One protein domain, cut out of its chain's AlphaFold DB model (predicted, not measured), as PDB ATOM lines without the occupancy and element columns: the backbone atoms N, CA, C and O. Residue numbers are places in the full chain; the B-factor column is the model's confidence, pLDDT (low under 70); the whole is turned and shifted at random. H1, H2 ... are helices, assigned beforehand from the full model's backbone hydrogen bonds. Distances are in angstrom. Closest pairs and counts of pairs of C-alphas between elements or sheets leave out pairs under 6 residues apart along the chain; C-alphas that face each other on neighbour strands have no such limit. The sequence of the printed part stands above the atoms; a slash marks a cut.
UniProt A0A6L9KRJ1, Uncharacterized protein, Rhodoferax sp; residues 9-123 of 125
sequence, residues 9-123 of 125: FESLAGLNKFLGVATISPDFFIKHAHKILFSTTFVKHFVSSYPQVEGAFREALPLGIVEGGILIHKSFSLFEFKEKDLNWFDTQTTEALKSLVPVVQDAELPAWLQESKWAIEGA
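Overview. This is residues 9 to 123 of the 125 residues of an uncharacterized protein of Rhodoferax sp (UniProt A0A6L9KRJ1). One helix, H1, runs through the core, and the other five pack round it: H2 and H5 side by side and running opposite ways, the hairpin of H3 and H4, and H6. The 115 printed residues include six named helices, H1 to H6 in chain order, and no named strand; the class is all helix. It is compact, with a radius of gyration of the C-alphas of 13.3 A, and elongated in outline, spanning 40 by 25 by 24 A.

Along the chain. Find C-alpha 9 at (2.366, -33.935, -50.117); from there H1 runs to residue 24, 22.9 A. H2, residues 26 to 49, spans 27.4 A and has a kink of 95 degrees near residue 33. Next come H3, residues 51 to 60, and H4, residues 65 to 77. H5, residues 83 to 104, spans 30.7 A, with a kink of 27 degrees near residue 98. H6, residues 111 to 123, ends at C-alpha 123, (0.469, -38.832, -41.658).

Arrangement. Begin at the hub, H1, which touches the five other helices. Its residues 9 to 14 touch H4, closest at the C-alphas of Glu 10 and Gly 69, 4.3 A. Its residues 10 to 17 touch H6, closest at the C-alphas of Gly 14 and Ser 116, 4.4 A. H2 and H5 touch at a shallow tilt of 9 degrees, opposite ways; the C-alphas of Ser 39 and Ala 96 are closest, 4.4 A. The hairpin H3 and H4 touches at a shallow tilt of 14 degrees, closest at the C-alphas of Ala 60 and Gly 68, 4.2 A. H2 and H3 touch only at the corner, closest at the C-alphas of Val 47 and Glu 54, 4.9 A. The helix packing is mostly crossed, with 2 of 9 pairs at a shallow tilt. H2 and H4 are apart, and so are H3 and H5. Every O i to N i+4 pair is within hydrogen-bond range in H4, against 6 of 12 in H1, 16 of 20 in H2, 4 of 6 in H3, 16 of 18 in H5 and 5 of 9 in H6.

Size, cuts and confidence. The C-alphas of Glu 80 and Ala 107 are the farthest apart, 40.5 A. The printed part has no cut and no long link. Mean pLDDT of the printed part is 92.9, and no printed residue is under 70.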
ATOM      1  N   PHE A   9       1.419 -34.957 -49.666       94.44
ATOM      2  CA  PHE A   9       2.366 -33.935 -50.117       94.44
ATOM      3  C   PHE A   9       2.707 -32.908 -49.033       94.44
ATOM      4  O   PHE A   9       3.839 -32.430 -48.989       94.44
ATOM      5  N   GLU A  10       1.772 -32.598 -48.134       97.06
ATOM      6  CA  GLU A  10       2.050 -31.792 -46.938       97.06
ATOM      7  C   GLU A  10       2.966 -32.563 -45.974       97.06
ATOM      8  O   GLU A  10       3.953 -32.009 -45.494       97.06
ATOM      9  N   SER A  11       2.744 -33.866 -45.769       96.69
ATOM     10  CA  SER A  11       3.665 -34.715 -44.996       96.69
ATOM     11  C   SER A  11       5.065 -34.776 -45.621       96.69
ATOM     12  O   SER A  11       6.065 -34.634 -44.912       96.69
ATOM     13  N   LEU A  12       5.165 -34.890 -46.950       95.50
ATOM     14  CA  LEU A  12       6.442 -34.809 -47.671       95.50
ATOM     15  C   LEU A  12       7.117 -33.443 -47.514       95.50
ATOM     16  O   LEU A  12       8.332 -33.393 -47.323       95.50
ATOM     17  N   ALA A  13       6.364 -32.342 -47.553       96.75
ATOM     18  CA  ALA A  13       6.902 -31.007 -47.295       96.75
ATOM     19  C   ALA A  13       7.414 -30.871 -45.849       96.75
ATOM     20  O   ALA A  13       8.507 -30.346 -45.626       96.75
ATOM     21  N   GLY A  14       6.677 -31.415 -44.877       97.25
ATOM     22  CA  GLY A  14       7.087 -31.477 -43.475       97.25
ATOM     23  C   GLY A  14       8.376 -32.270 -43.266       97.25
ATOM     24  O   GLY A  14       9.248 -31.831 -42.515       97.25
ATOM     25  N   LEU A  15       8.536 -33.385 -43.979       97.06
ATOM     26  CA  LEU A  15       9.761 -34.182 -43.993       97.06
ATOM     27  C   LEU A  15      10.910 -33.437 -44.693       97.06
ATOM     28  O   LEU A  15      12.033 -33.417 -44.190       97.06
ATOM     29  N   ASN A  16      10.641 -32.768 -45.817       96.62
ATOM     30  CA  ASN A  16      11.624 -32.008 -46.595       96.62
ATOM     31  C   ASN A  16      12.300 -30.890 -45.778       96.62
ATOM     32  O   ASN A  16      13.497 -30.646 -45.932       96.62
ATOM     33  N   LYS A  17      11.577 -30.262 -44.839       97.06
ATOM     34  CA  LYS A  17      12.138 -29.270 -43.899       97.06
ATOM     35  C   LYS A  17      13.362 -29.783 -43.143       97.06
ATOM     36  O   LYS A  17      14.277 -29.009 -42.854       97.06
ATOM     37  N   PHE A  18      13.430 -31.088 -42.875       97.31
ATOM     38  CA  PHE A  18      14.540 -31.669 -42.133       97.31
ATOM     39  C   PHE A  18      15.874 -31.657 -42.898       97.31
ATOM     40  O   PHE A  18      16.929 -31.815 -42.281       97.31
ATOM     41  N   LEU A  19      15.871 -31.380 -44.209       95.75
ATOM     42  CA  LEU A  19      17.100 -31.128 -44.969       95.75
ATOM     43  C   LEU A  19      17.883 -29.917 -44.437       95.75
ATOM     44  O   LEU A  19      19.107 -29.895 -44.556       95.75
ATOM     45  N   GLY A  20      17.198 -28.935 -43.839       94.38
ATOM     46  CA  GLY A  20      17.810 -27.711 -43.317       94.38
ATOM     47  C   GLY A  20      18.344 -27.807 -41.883       94.38
ATOM     48  O   GLY A  20      19.078 -26.912 -41.466       94.38
ATOM     49  N   VAL A  21      18.019 -28.861 -41.114       96.88
ATOM     50  CA  VAL A  21      18.310 -28.880 -39.661       96.88
ATOM     51  C   VAL A  21      19.803 -28.794 -39.371       96.88
ATOM     52  O   VAL A  21      20.205 -28.012 -38.516       96.88
ATOM     53  N   ALA A  22      20.634 -29.544 -40.103       95.94
ATOM     54  CA  ALA A  22      22.081 -29.557 -39.881       95.94
ATOM     55  C   ALA A  22      22.724 -28.164 -40.024       95.94
ATOM     56  O   ALA A  22      23.752 -27.898 -39.411       95.94
ATOM     57  N   THR A  23      22.113 -27.274 -40.813       95.62
ATOM     58  CA  THR A  23      22.593 -25.906 -41.038       95.62
ATOM     59  C   THR A  23      21.942 -24.897 -40.092       95.62
ATOM     60  O   THR A  23      22.627 -24.019 -39.580       95.62
ATOM     61  N   ILE A  24      20.630 -25.001 -39.865       96.38
ATOM     62  CA  ILE A  24      19.842 -23.984 -39.143       96.38
ATOM     63  C   ILE A  24      19.823 -24.242 -37.628       96.38
ATOM     64  O   ILE A  24      19.750 -23.310 -36.832       96.38
ATOM     65  N   SER A  25      19.858 -25.505 -37.206       97.62
ATOM     66  CA  SER A  25      19.751 -25.916 -35.799       97.62
ATOM     67  C   SER A  25      20.714 -27.079 -35.512       97.62
ATOM     68  O   SER A  25      20.268 -28.203 -35.274       97.62
ATOM     69  N   PRO A  26      22.040 -26.836 -35.559       97.62
ATOM     70  CA  PRO A  26      23.058 -27.886 -35.506       97.62
ATOM     71  C   PRO A  26      23.016 -28.720 -34.218       97.62
ATOM     72  O   PRO A  26      23.171 -29.936 -34.291       97.62
ATOM     73  N   ASP A  27      22.731 -28.120 -33.062       98.06
ATOM     74  CA  ASP A  27      22.634 -28.862 -31.794       98.06
ATOM     75  C   ASP A  27      21.438 -29.825 -31.790       98.06
ATOM     76  O   ASP A  27      21.562 -30.994 -31.416       98.06
ATOM     77  N   PHE A  28      20.290 -29.367 -32.304       98.19
ATOM     78  CA  PHE A  28      19.112 -30.211 -32.499       98.19
ATOM     79  C   PHE A  28      19.395 -31.330 -33.513       98.19
ATOM     80  O   PHE A  28      19.002 -32.480 -33.308       98.19
ATOM     81  N   PHE A  29      20.142 -31.029 -34.581       98.12
ATOM     82  CA  PHE A  29      20.613 -32.050 -35.511       98.12
ATOM     83  C   PHE A  29      21.486 -33.093 -34.813       98.12
ATOM     84  O   PHE A  29      21.220 -34.276 -34.978       98.12
ATOM     85  N   ILE A  30      22.482 -32.694 -34.014       97.94
ATOM     86  CA  ILE A  30      23.368 -33.626 -33.297       97.94
ATOM     87  C   ILE A  30      22.553 -34.554 -32.388       97.94
ATOM     88  O   ILE A  30      22.743 -35.771 -32.427       97.94
ATOM     89  N   LYS A  31      21.592 -34.003 -31.637       98.12
ATOM     90  CA  LYS A  31      20.692 -34.763 -30.753       98.12
ATOM     91  C   LYS A  31      19.890 -35.839 -31.499       98.12
ATOM     92  O   LYS A  31      19.696 -36.939 -30.980       98.12
ATOM     93  N   HIS A  32      19.455 -35.555 -32.728       98.38
ATOM     94  CA  HIS A  32      18.579 -36.431 -33.518       98.38
ATOM     95  C   HIS A  32      19.227 -36.983 -34.799       98.38
ATOM     96  O   HIS A  32      18.520 -37.472 -35.687       98.38
ATOM     97  N   ALA A  33      20.561 -36.954 -34.889       96.88
ATOM     98  CA  ALA A  33      21.302 -37.085 -36.144       96.88
ATOM     99  C   ALA A  33      20.914 -38.330 -36.939       96.88
ATOM    100  O   ALA A  33      20.619 -38.239 -38.124       96.88
ATOM    101  N   HIS A  34      20.833 -39.487 -36.279       96.94
ATOM    102  CA  HIS A  34      20.508 -40.747 -36.946       96.94
ATOM    103  C   HIS A  34      19.131 -40.725 -37.635       96.94
ATOM    104  O   HIS A  34      19.015 -41.123 -38.791       96.94
ATOM    105  N   LYS A  35      18.100 -40.207 -36.957       97.19
ATOM    106  CA  LYS A  35      16.719 -40.161 -37.474       97.19
ATOM    107  C   LYS A  35      16.579 -39.148 -38.609       97.19
ATOM    108  O   LYS A  35      15.972 -39.437 -39.641       97.19
ATOM    109  N   ILE A  36      17.204 -37.981 -38.441       97.56
ATOM    110  CA  ILE A  36      17.215 -36.929 -39.461       97.56
ATOM    111  C   ILE A  36      17.993 -37.394 -40.695       97.56
ATOM    112  O   ILE A  36      17.505 -37.246 -41.812       97.56
ATOM    113  N   LEU A  37      19.173 -37.993 -40.524       96.38
ATOM    114  CA  LEU A  37      19.985 -38.493 -41.635       96.38
ATOM    115  C   LEU A  37      19.281 -39.610 -42.398       96.38
ATOM    116  O   LEU A  37      19.239 -39.548 -43.625       96.38
ATOM    117  N   PHE A  38      18.697 -40.587 -41.703       94.44
ATOM    118  CA  PHE A  38      17.918 -41.649 -42.338       94.44
ATOM    119  C   PHE A  38      16.800 -41.064 -43.218       94.44
ATOM    120  O   PHE A  38      16.756 -41.322 -44.421       94.44
ATOM    121  N   SER A  39      15.979 -40.177 -42.648       94.56
ATOM    122  CA  SER A  39      14.832 -39.577 -43.345       94.56
ATOM    123  C   SER A  39      15.235 -38.707 -44.531       94.56
ATOM    124  O   SER A  39      14.647 -38.770 -45.608       94.56
ATOM    125  N   THR A  40      16.266 -37.885 -44.344       94.19
ATOM    126  CA  THR A  40      16.719 -36.942 -45.371       94.19
ATOM    127  C   THR A  40      17.503 -37.614 -46.492       94.19
ATOM    128  O   THR A  40      17.475 -37.127 -47.621       94.19
ATOM    129  N   THR A  41      18.186 -38.731 -46.221       92.31
ATOM    130  CA  THR A  41      18.924 -39.488 -47.245       92.31
ATOM    131  C   THR A  41      17.975 -40.048 -48.295       92.31
ATOM    132  O   THR A  41      18.263 -39.936 -49.484       92.31
ATOM    133  N   PHE A  42      16.820 -40.572 -47.877       86.12
ATOM    134  CA  PHE A  42      15.789 -41.035 -48.802       86.12
ATOM    135  C   PHE A  42      15.310 -39.911 -49.732       86.12
ATOM    136  O   PHE A  42      15.328 -40.090 -50.949       86.12
ATOM    137  N   VAL A  43      14.969 -38.733 -49.191       89.69
ATOM    138  CA  VAL A  43      14.549 -37.586 -50.019       89.69
ATOM    139  C   VAL A  43      15.633 -37.195 -50.998       89.69
ATOM    140  O   VAL A  43      15.351 -37.066 -52.183       89.69
ATOM    141  N   LYS A  44      16.879 -37.048 -50.527       90.31
ATOM    142  CA  LYS A  44      18.021 -36.701 -51.382       90.31
ATOM    143  C   LYS A  44      18.194 -37.710 -52.515       90.31
ATOM    144  O   LYS A  44      18.384 -37.311 -53.659       90.31
ATOM    145  N   HIS A  45      18.094 -39.003 -52.210       88.69
ATOM    146  CA  HIS A  45      18.204 -40.061 -53.206       88.69
ATOM    147  C   HIS A  45      17.055 -40.015 -54.222       88.69
ATOM    148  O   HIS A  45      17.295 -40.066 -55.431       88.69
ATOM    149  N   PHE A  46      15.821 -39.841 -53.748       85.06
ATOM    150  CA  PHE A  46      14.657 -39.714 -54.614       85.06
ATOM    151  C   PHE A  46      14.782 -38.505 -55.546       85.06
ATOM    152  O   PHE A  46      14.774 -38.677 -56.761       85.06
ATOM    153  N   VAL A  47      14.990 -37.297 -55.016       87.06
ATOM    154  CA  VAL A  47      15.067 -36.087 -55.853       87.06
ATOM    155  C   VAL A  47      16.257 -36.123 -56.814       87.06
ATOM    156  O   VAL A  47      16.124 -35.670 -57.945       87.06
ATOM    157  N   SER A  48      17.380 -36.748 -56.433       86.62
ATOM    158  CA  SER A  48      18.517 -36.946 -57.348       86.62
ATOM    159  C   SER A  48      18.202 -37.871 -58.527       86.62
ATOM    160  O   SER A  48      18.806 -37.740 -59.589       86.62
ATOM    161  N   SER A  49      17.246 -38.790 -58.359       85.00
ATOM    162  CA  SER A  49      16.788 -39.693 -59.421       85.00
ATOM    163  C   SER A  49      15.768 -39.025 -60.352       85.00
ATOM    164  O   SER A  49      15.547 -39.504 -61.464       85.00
ATOM    165  N   TYR A  50      15.172 -37.907 -59.919       84.56
ATOM    166  CA  TYR A  50      14.130 -37.171 -60.637       84.56
ATOM    167  C   TYR A  50      14.411 -35.654 -60.615       84.56
ATOM    168  O   TYR A  50      13.731 -34.914 -59.896       84.56
ATOM    169  N   PRO A  51      15.372 -35.152 -61.418       82.75
ATOM    170  CA  PRO A  51      15.770 -33.737 -61.420       82.75
ATOM    171  C   PRO A  51      14.611 -32.750 -61.631       82.75
ATOM    172  O   PRO A  51      14.615 -31.645 -61.093       82.75
ATOM    173  N   GLN A  52      13.579 -33.158 -62.378       80.75
ATOM    174  CA  GLN A  52      12.358 -32.380 -62.604       80.75
ATOM    175  C   GLN A  52      11.548 -32.107 -61.326       80.75
ATOM    176  O   GLN A  52      10.810 -31.127 -61.262       80.75
ATOM    177  N   VAL A  53      11.695 -32.956 -60.307       87.25
ATOM    178  CA  VAL A  53      11.048 -32.811 -58.999       87.25
ATOM    179  C   VAL A  53      11.962 -32.074 -58.010       87.25
ATOM    180  O   VAL A  53      11.479 -31.389 -57.110       87.25
ATOM    181  N   GLU A  54      13.285 -32.138 -58.197       90.81
ATOM    182  CA  GLU A  54      14.274 -31.517 -57.305       90.81
ATOM    183  C   GLU A  54      14.041 -30.010 -57.102       90.81
ATOM    184  O   GLU A  54      14.111 -29.520 -55.971       90.81
ATOM    185  N   GLY A  55      13.719 -29.283 -58.178       90.69
ATOM    186  CA  GLY A  55      13.426 -27.848 -58.115       90.69
ATOM    187  C   GLY A  55      12.292 -27.528 -57.138       90.69
ATOM    188  O   GLY A  55      12.444 -26.664 -56.277       90.69
ATOM    189  N   ALA A  56      11.206 -28.305 -57.181       93.06
ATOM    190  CA  ALA A  56      10.064 -28.119 -56.292       93.06
ATOM    191  C   ALA A  56      10.408 -28.401 -54.822       93.06
ATOM    192  O   ALA A  56       9.975 -27.655 -53.947       93.06
ATOM    193  N   PHE A  57      11.229 -29.415 -54.526       93.81
ATOM    194  CA  PHE A  57      11.682 -29.679 -53.150       93.81
ATOM    195  C   PHE A  57      12.570 -28.555 -52.620       93.81
ATOM    196  O   PHE A  57      12.452 -28.160 -51.457       93.81
ATOM    197  N   ARG A  58      13.444 -28.011 -53.469       93.19
ATOM    198  CA  ARG A  58      14.313 -26.889 -53.107       93.19
ATOM    199  C   ARG A  58      13.505 -25.620 -52.839       93.19
ATOM    200  O   ARG A  58      13.751 -24.950 -51.840       93.19
ATOM    201  N   GLU A  59      12.535 -25.318 -53.696       95.06
ATOM    202  CA  GLU A  59      11.637 -24.166 -53.552       95.06
ATOM    203  C   GLU A  59      10.672 -24.313 -52.369       95.06
ATOM    204  O   GLU A  59      10.365 -23.321 -51.715       95.06
ATOM    205  N   ALA A  60      10.239 -25.534 -52.044       95.38
ATOM    206  CA  ALA A  60       9.358 -25.807 -50.910       95.38
ATOM    207  C   ALA A  60      10.054 -25.659 -49.545       95.38
ATOM    208  O   ALA A  60       9.394 -25.376 -48.548       95.38
ATOM    209  N   LEU A  61      11.376 -25.843 -49.473       93.38
ATOM    210  CA  LEU A  61      12.129 -25.851 -48.214       93.38
ATOM    211  C   LEU A  61      11.945 -24.581 -47.351       93.38
ATOM    212  O   LEU A  61      11.715 -24.723 -46.146       93.38
ATOM    213  N   PRO A  62      12.001 -23.346 -47.889       93.25
ATOM    214  CA  PRO A  62      11.738 -22.143 -47.096       93.25
ATOM    215  C   PRO A  62      10.250 -21.885 -46.791       93.25
ATOM    216  O   PRO A  62       9.967 -21.078 -45.911       93.25
ATOM    217  N   LEU A  63       9.301 -22.545 -47.463       95.44
ATOM    218  CA  LEU A  63       7.864 -22.221 -47.390       95.44
ATOM    219  C   LEU A  63       7.140 -22.886 -46.213       95.44
ATOM    220  O   LEU A  63       7.656 -23.838 -45.634       95.44
ATOM    221  N   GLY A  64       5.939 -22.413 -45.870       95.56
ATOM    222  CA  GLY A  64       5.031 -23.146 -44.980       95.56
ATOM    223  C   GLY A  64       4.666 -24.515 -45.559       95.56
ATOM    224  O   GLY A  64       4.837 -24.766 -46.757       95.56
ATOM    225  N   ILE A  65       4.212 -25.443 -44.715       96.44
ATOM    226  CA  ILE A  65       3.984 -26.832 -45.156       96.44
ATOM    227  C   ILE A  65       2.892 -26.936 -46.213       96.44
ATOM    228  O   ILE A  65       3.035 -27.704 -47.166       96.44
ATOM    229  N   VAL A  66       1.823 -26.159 -46.058       95.75
ATOM    230  CA  VAL A  66       0.699 -26.155 -46.997       95.75
ATOM    231  C   VAL A  66       1.167 -25.662 -48.366       95.75
ATOM    232  O   VAL A  66       0.936 -26.321 -49.381       95.75
ATOM    233  N   GLU A  67       1.897 -24.546 -48.413       96.88
ATOM    234  CA  GLU A  67       2.439 -23.995 -49.654       96.88
ATOM    235  C   GLU A  67       3.487 -24.922 -50.284       96.88
ATOM    236  O   GLU A  67       3.469 -25.156 -51.495       96.88
ATOM    237  N   GLY A  68       4.374 -25.498 -49.469       96.62
ATOM    238  CA  GLY A  68       5.373 -26.463 -49.919       96.62
ATOM    239  C   GLY A  68       4.739 -27.728 -50.502       96.62
ATOM    240  O   GLY A  68       5.159 -28.198 -51.561       96.62
ATOM    241  N   GLY A  69       3.682 -28.242 -49.867       96.12
ATOM    242  CA  GLY A  69       2.930 -29.400 -50.342       96.12
ATOM    243  C   GLY A  69       2.288 -29.162 -51.710       96.12
ATOM    244  O   GLY A  69       2.320 -30.046 -52.563       96.12
ATOM    245  N   ILE A  70       1.788 -27.949 -51.973       96.06
ATOM    246  CA  ILE A  70       1.251 -27.568 -53.289       96.06
ATOM    247  C   ILE A  70       2.338 -27.625 -54.373       96.06
ATOM    248  O   ILE A  70       2.088 -28.161 -55.456       96.06
ATOM    249  N   LEU A  71       3.541 -27.103 -54.098       94.94
ATOM    250  CA  LEU A  71       4.652 -27.147 -55.057       94.94
ATOM    251  C   LEU A  71       5.085 -28.582 -55.360       94.94
ATOM    252  O   LEU A  71       5.230 -28.950 -56.530       94.94
ATOM    253  N   ILE A  72       5.235 -29.404 -54.319       94.00
ATOM    254  CA  ILE A  72       5.607 -30.812 -54.474       94.00
ATOM    255  C   ILE A  72       4.522 -31.552 -55.264       94.00
ATOM    256  O   ILE A  72       4.840 -32.189 -56.267       94.00
ATOM    257  N   HIS A  73       3.247 -31.406 -54.904       93.81
ATOM    258  CA  HIS A  73       2.140 -32.044 -55.620       93.81
ATOM    259  C   HIS A  73       2.130 -31.677 -57.110       93.81
ATOM    260  O   HIS A  73       2.050 -32.555 -57.970       93.81
ATOM    261  N   LYS A  74       2.279 -30.386 -57.433       92.88
ATOM    262  CA  LYS A  74       2.334 -29.918 -58.822       92.88
ATOM    263  C   LYS A  74       3.507 -30.526 -59.592       92.88
ATOM    264  O   LYS A  74       3.369 -30.801 -60.775       92.88
ATOM    265  N   SER A  75       4.654 -30.738 -58.952       90.12
ATOM    266  CA  SER A  75       5.794 -31.378 -59.619       90.12
ATOM    267  C   SER A  75       5.551 -32.862 -59.915       90.12
ATOM    268  O   SER A  75       5.959 -33.347 -60.968       90.12
ATOM    269  N   PHE A  76       4.828 -33.564 -59.037       87.62
ATOM    270  CA  PHE A  76       4.472 -34.971 -59.228       87.62
ATOM    271  C   PHE A  76       3.400 -35.166 -60.302       87.62
ATOM    272  O   PHE A  76       3.475 -36.130 -61.054       87.62
ATOM    273  N   SER A  77       2.428 -34.255 -60.423       85.81
ATOM    274  CA  SER A  77       1.362 -34.369 -61.432       85.81
ATOM    275  C   SER A  77       1.847 -34.182 -62.873       85.81
ATOM    276  O   SER A  77       1.142 -34.536 -63.815       85.81
ATOM    277  N   LEU A  78       3.057 -33.648 -63.050       80.62
ATOM    278  CA  LEU A  78       3.705 -33.479 -64.350       80.62
ATOM    279  C   LEU A  78       4.506 -34.717 -64.783       80.62
ATOM    280  O   LEU A  78       5.118 -34.689 -65.851       80.62
ATOM    281  N   PHE A  79       4.532 -35.784 -63.976       75.38
ATOM    282  CA  PHE A  79       5.350 -36.964 -64.230       75.38
ATOM    283  C   PHE A  79       4.563 -38.269 -64.078       75.38
ATOM    284  O   PHE A  79       3.909 -38.518 -63.069       75.38
ATOM    285  N   GLU A  80       4.686 -39.148 -65.071       79.44
ATOM    286  CA  GLU A  80       4.157 -40.509 -64.999       79.44
ATOM    287  C   GLU A  80       5.192 -41.432 -64.350       79.44
ATOM    288  O   GLU A  80       6.107 -41.952 -64.996       79.44
ATOM    289  N   PHE A  81       5.060 -41.637 -63.041       78.81
ATOM    290  CA  PHE A  81       5.855 -42.638 -62.339       78.81
ATOM    291  C   PHE A  81       5.410 -44.049 -62.730       78.81
ATOM    292  O   PHE A  81       4.219 -44.338 -62.854       78.81
ATOM    293  N   LYS A  82       6.367 -44.975 -62.851       81.25
ATOM    294  CA  LYS A  82       6.026 -46.399 -62.934       81.25
ATOM    295  C   LYS A  82       5.464 -46.833 -61.583       81.25
ATOM    296  O   LYS A  82       6.009 -46.473 -60.545       81.25
ATOM    297  N   GLU A  83       4.436 -47.672 -61.595       79.38
ATOM    298  CA  GLU A  83       3.754 -48.151 -60.382       79.38
ATOM    299  C   GLU A  83       4.719 -48.731 -59.331       79.38
ATOM    300  O   GLU A  83       4.628 -48.423 -58.145       79.38
ATOM    301  N   LYS A  84       5.721 -49.503 -59.767       80.62
ATOM    302  CA  LYS A  84       6.762 -50.044 -58.880       80.62
ATOM    303  C   LYS A  84       7.578 -48.961 -58.155       80.62
ATOM    304  O   LYS A  84       7.982 -49.173 -57.015       80.62
ATOM    305  N   ASP A  85       7.814 -47.827 -58.809       80.81
ATOM    306  CA  ASP A  85       8.625 -46.735 -58.278       80.81
ATOM    307  C   ASP A  85       7.783 -45.910 -57.290       80.81
ATOM    308  O   ASP A  85       8.301 -45.490 -56.258       80.81
ATOM    309  N   LEU A  86       6.469 -45.777 -57.542       80.31
ATOM    310  CA  LEU A  86       5.503 -45.202 -56.595       80.31
ATOM    311  C   LEU A  86       5.380 -46.038 -55.323       80.31
ATOM    312  O   LEU A  86       5.516 -45.496 -54.234       80.31
ATOM    313  N   ASN A  87       5.185 -47.353 -55.442       84.00
ATOM    314  CA  ASN A  87       5.046 -48.230 -54.276       84.00
ATOM    315  C   ASN A  87       6.315 -48.236 -53.415       84.00
ATOM    316  O   ASN A  87       6.249 -48.212 -52.182       84.00
ATOM    317  N   TRP A  88       7.486 -48.245 -54.062       84.56
ATOM    318  CA  TRP A  88       8.760 -48.106 -53.364       84.56
ATOM    319  C   TRP A  88       8.855 -46.750 -52.656       84.56
ATOM    320  O   TRP A  88       9.173 -46.709 -51.468       84.56
ATOM    321  N   PHE A  89       8.528 -45.655 -53.348       86.12
ATOM    322  CA  PHE A  89       8.552 -44.307 -52.788       86.12
ATOM    323  C   PHE A  89       7.615 -44.153 -51.586       86.12
ATOM    324  O   PHE A  89       8.022 -43.607 -50.564       86.12
ATOM    325  N   ASP A  90       6.396 -44.676 -51.675       86.81
ATOM    326  CA  ASP A  90       5.387 -44.588 -50.619       86.81
ATOM    327  C   ASP A  90       5.817 -45.368 -49.363       86.81
ATOM    328  O   ASP A  90       5.766 -44.862 -48.236       86.81
ATOM    329  N   THR A  91       6.386 -46.564 -49.565       89.62
ATOM    330  CA  THR A  91       6.956 -47.385 -48.485       89.62
ATOM    331  C   THR A  91       8.099 -46.658 -47.776       89.62
ATOM    332  O   THR A  91       8.126 -46.571 -46.549       89.62
ATOM    333  N   GLN A  92       9.056 -46.118 -48.535       91.12
ATOM    334  CA  GLN A  92      10.200 -45.418 -47.949       91.12
ATOM    335  C   GLN A  92       9.791 -44.099 -47.280       91.12
ATOM    336  O   GLN A  92      10.309 -43.775 -46.212       91.12
ATOM    337  N   THR A  93       8.831 -43.372 -47.860       92.31
ATOM    338  CA  THR A  93       8.259 -42.157 -47.263       92.31
ATOM    339  C   THR A  93       7.642 -42.478 -45.909       92.31
ATOM    340  O   THR A  93       7.961 -41.818 -44.924       92.31
ATOM    341  N   THR A  94       6.839 -43.538 -45.829       93.38
ATOM    342  CA  THR A  94       6.212 -43.987 -44.582       93.38
ATOM    343  C   THR A  94       7.247 -44.274 -43.491       93.38
ATOM    344  O   THR A  94       7.117 -43.787 -42.368       93.38
ATOM    345  N   GLU A  95       8.303 -45.028 -43.801       95.06
ATOM    346  CA  GLU A  95       9.346 -45.359 -42.819       95.06
ATOM    347  C   GLU A  95      10.164 -44.131 -42.393       95.06
ATOM    348  O   GLU A  95      10.486 -43.967 -41.212       95.06
ATOM    349  N   ALA A  96      10.447 -43.220 -43.326       95.50
ATOM    350  CA  ALA A  96      11.116 -41.963 -43.021       95.50
ATOM    351  C   ALA A  96      10.258 -41.083 -42.090       95.50
ATOM    352  O   ALA A  96      10.753 -40.635 -41.052       95.50
ATOM    353  N   LEU A  97       8.963 -40.920 -42.391       96.50
ATOM    354  CA  LEU A  97       8.006 -40.199 -41.546       96.50
ATOM    355  C   LEU A  97       7.943 -40.802 -40.133       96.50
ATOM    356  O   LEU A  97       8.075 -40.070 -39.152       96.50
ATOM    357  N   LYS A  98       7.837 -42.136 -40.005       96.50
ATOM    358  CA  LYS A  98       7.787 -42.820 -38.697       96.50
ATOM    359  C   LYS A  98       9.030 -42.534 -37.869       96.50
ATOM    360  O   LYS A  98       8.945 -42.319 -36.661       96.50
ATOM    361  N   SER A  99      10.194 -42.508 -38.514       97.00
ATOM    362  CA  SER A  99      11.451 -42.230 -37.826       97.00
ATOM    363  C   SER A  99      11.530 -40.794 -37.283       97.00
ATOM    364  O   SER A  99      12.235 -40.565 -36.300       97.00
ATOM    365  N   LEU A 100      10.785 -39.845 -37.867       97.81
ATOM    366  CA  LEU A 100      10.729 -38.447 -37.431       97.81
ATOM    367  C   LEU A 100       9.693 -38.173 -36.341       97.81
ATOM    368  O   LEU A 100       9.834 -37.160 -35.662       97.81
ATOM    369  N   VAL A 101       8.717 -39.055 -36.106       97.75
ATOM    370  CA  VAL A 101       7.727 -38.909 -35.017       97.75
ATOM    371  C   VAL A 101       8.383 -38.564 -33.666       97.75
ATOM    372  O   VAL A 101       8.078 -37.511 -33.110       97.75
ATOM    373  N   PRO A 102       9.359 -39.338 -33.148       97.62
ATOM    374  CA  PRO A 102      10.020 -38.990 -31.887       97.62
ATOM    375  C   PRO A 102      10.875 -37.713 -31.960       97.62
ATOM    376  O   PRO A 102      11.280 -37.204 -30.921       97.62
ATOM    377  N   VAL A 103      11.199 -37.209 -33.156       98.25
ATOM    378  CA  VAL A 103      11.942 -35.951 -33.343       98.25
ATOM    379  C   VAL A 103      10.996 -34.755 -33.240       98.25
ATOM    380  O   VAL A 103      11.307 -33.791 -32.550       98.25
ATOM    381  N   VAL A 104       9.822 -34.816 -33.878       97.88
ATOM    382  CA  VAL A 104       8.808 -33.745 -33.791       97.88
ATOM    383  C   VAL A 104       8.081 -33.700 -32.443       97.88
ATOM    384  O   VAL A 104       7.430 -32.712 -32.113       97.88
ATOM    385  N   GLN A 105       8.201 -34.757 -31.641       97.75
ATOM    386  CA  GLN A 105       7.694 -34.804 -30.268       97.75
ATOM    387  C   GLN A 105       8.673 -34.248 -29.233       97.75
ATOM    388  O   GLN A 105       8.297 -34.095 -28.070       97.75
ATOM    389  N   ASP A 106       9.910 -33.948 -29.630       98.12
ATOM    390  CA  ASP A 106      10.910 -33.414 -28.718       98.12
ATOM    391  C   ASP A 106      10.483 -32.038 -28.176       98.12
ATOM    392  O   ASP A 106      10.031 -31.167 -28.922       98.12
ATOM    393  N   ALA A 107      10.620 -31.833 -26.864       97.25
ATOM    394  CA  ALA A 107      10.233 -30.582 -26.211       97.25
ATOM    395  C   ALA A 107      11.061 -29.376 -26.693       97.25
ATOM    396  O   ALA A 107      10.613 -28.236 -26.580       97.25
ATOM    397  N   GLU A 108      12.249 -29.627 -27.244       97.31
ATOM    398  CA  GLU A 108      13.157 -28.621 -27.789       97.31
ATOM    399  C   GLU A 108      13.009 -28.468 -29.314       97.31
ATOM    400  O   GLU A 108      13.896 -27.910 -29.960       97.31
ATOM    401  N   LEU A 109      11.904 -28.950 -29.908       98.06
ATOM    402  CA  LEU A 109      11.634 -28.793 -31.338       98.06
ATOM    403  C   LEU A 109      11.709 -27.303 -31.740       98.06
ATOM    404  O   LEU A 109      10.908 -26.492 -31.251       98.06
ATOM    405  N   PRO A 110      12.614 -26.920 -32.662       97.44
ATOM    406  CA  PRO A 110      12.755 -25.536 -33.092       97.44
ATOM    407  C   PRO A 110      11.446 -24.951 -33.630       97.44
ATOM    408  O   PRO A 110      10.700 -25.621 -34.343       97.44
ATOM    409  N   ALA A 111      11.194 -23.666 -33.353       96.06
ATOM    410  CA  ALA A 111       9.951 -22.987 -33.739       96.06
ATOM    411  C   ALA A 111       9.631 -23.105 -35.245       96.06
ATOM    412  O   ALA A 111       8.481 -23.298 -35.625       96.06
ATOM    413  N   TRP A 112      10.657 -23.058 -36.099       94.94
ATOM    414  CA  TRP A 112      10.518 -23.157 -37.555       94.94
ATOM    415  C   TRP A 112      10.141 -24.564 -38.064       94.94
ATOM    416  O   TRP A 112       9.790 -24.709 -39.233       94.94
ATOM    417  N   LEU A 113      10.202 -25.589 -37.202       96.81
ATOM    418  CA  LEU A 113       9.766 -26.964 -37.473       96.81
ATOM    419  C   LEU A 113       8.417 -27.305 -36.821       96.81
ATOM    420  O   LEU A 113       7.954 -28.434 -36.955       96.81
ATOM    421  N   GLN A 114       7.765 -26.371 -36.122       96.06
ATOM    422  CA  GLN A 114       6.528 -26.671 -35.389       96.06
ATOM    423  C   GLN A 114       5.389 -27.124 -36.308       96.06
ATOM    424  O   GLN A 114       4.664 -28.054 -35.969       96.06
ATOM    425  N   GLU A 115       5.277 -26.556 -37.511       94.88
ATOM    426  CA  GLU A 115       4.319 -27.041 -38.513       94.88
ATOM    427  C   GLU A 115       4.604 -28.495 -38.915       94.88
ATOM    428  O   GLU A 115       3.669 -29.270 -39.132       94.88
ATOM    429  N   SER A 116       5.882 -28.902 -38.954       97.12
ATOM    430  CA  SER A 116       6.265 -30.278 -39.297       97.12
ATOM    431  C   SER A 116       5.729 -31.274 -38.284       97.12
ATOM    432  O   SER A 116       5.495 -32.415 -38.651       97.12
ATOM    433  N   LYS A 117       5.455 -30.869 -37.041       96.69
ATOM    434  CA  LYS A 117       4.815 -31.760 -36.076       96.69
ATOM    435  C   LYS A 117       3.450 -32.243 -36.563       96.69
ATOM    436  O   LYS A 117       3.243 -33.447 -36.653       96.69
ATOM    437  N   TRP A 118       2.570 -31.323 -36.961       95.38
ATOM    438  CA  TRP A 118       1.255 -31.671 -37.508       95.38
ATOM    439  C   TRP A 118       1.375 -32.556 -38.756       95.38
ATOM    440  O   TRP A 118       0.696 -33.575 -38.861       95.38
ATOM    441  N   ALA A 119       2.272 -32.198 -39.675       96.62
ATOM    442  CA  ALA A 119       2.419 -32.904 -40.946       96.62
ATOM    443  C   ALA A 119       2.986 -34.326 -40.806       96.62
ATOM    444  O   ALA A 119       2.640 -35.203 -41.598       96.62
ATOM    445  N   ILE A 120       3.873 -34.542 -39.830       96.94
ATOM    446  CA  ILE A 120       4.510 -35.836 -39.570       96.94
ATOM    447  C   ILE A 120       3.613 -36.721 -38.697       96.94
ATOM    448  O   ILE A 120       3.441 -37.891 -39.019       96.94
ATOM    449  N   GLU A 121       3.034 -36.194 -37.612       95.50
ATOM    450  CA  GLU A 121       2.163 -36.980 -36.722       95.50
ATOM    451  C   GLU A 121       0.850 -37.362 -37.415       95.50
ATOM    452  O   GLU A 121       0.442 -38.520 -37.357       95.50
ATOM    453  N   GLY A 122       0.236 -36.424 -38.143       93.12
ATOM    454  CA  GLY A 122      -1.029 -36.657 -38.841       93.12
ATOM    455  C   GLY A 122      -0.923 -37.544 -40.084       93.12
ATOM    456  O   GLY A 122      -1.944 -37.848 -40.684       93.12
ATOM    457  N   ALA A 123       0.279 -37.966 -40.491       92.06
ATOM    458  CA  ALA A 123       0.469 -38.832 -41.658       92.06
ATOM    459  C   ALA A 123      -0.012 -40.283 -41.440       92.06
ATOM    460  O   ALA A 123      -0.017 -41.074 -42.383       92.06
TER     461      ALA A 123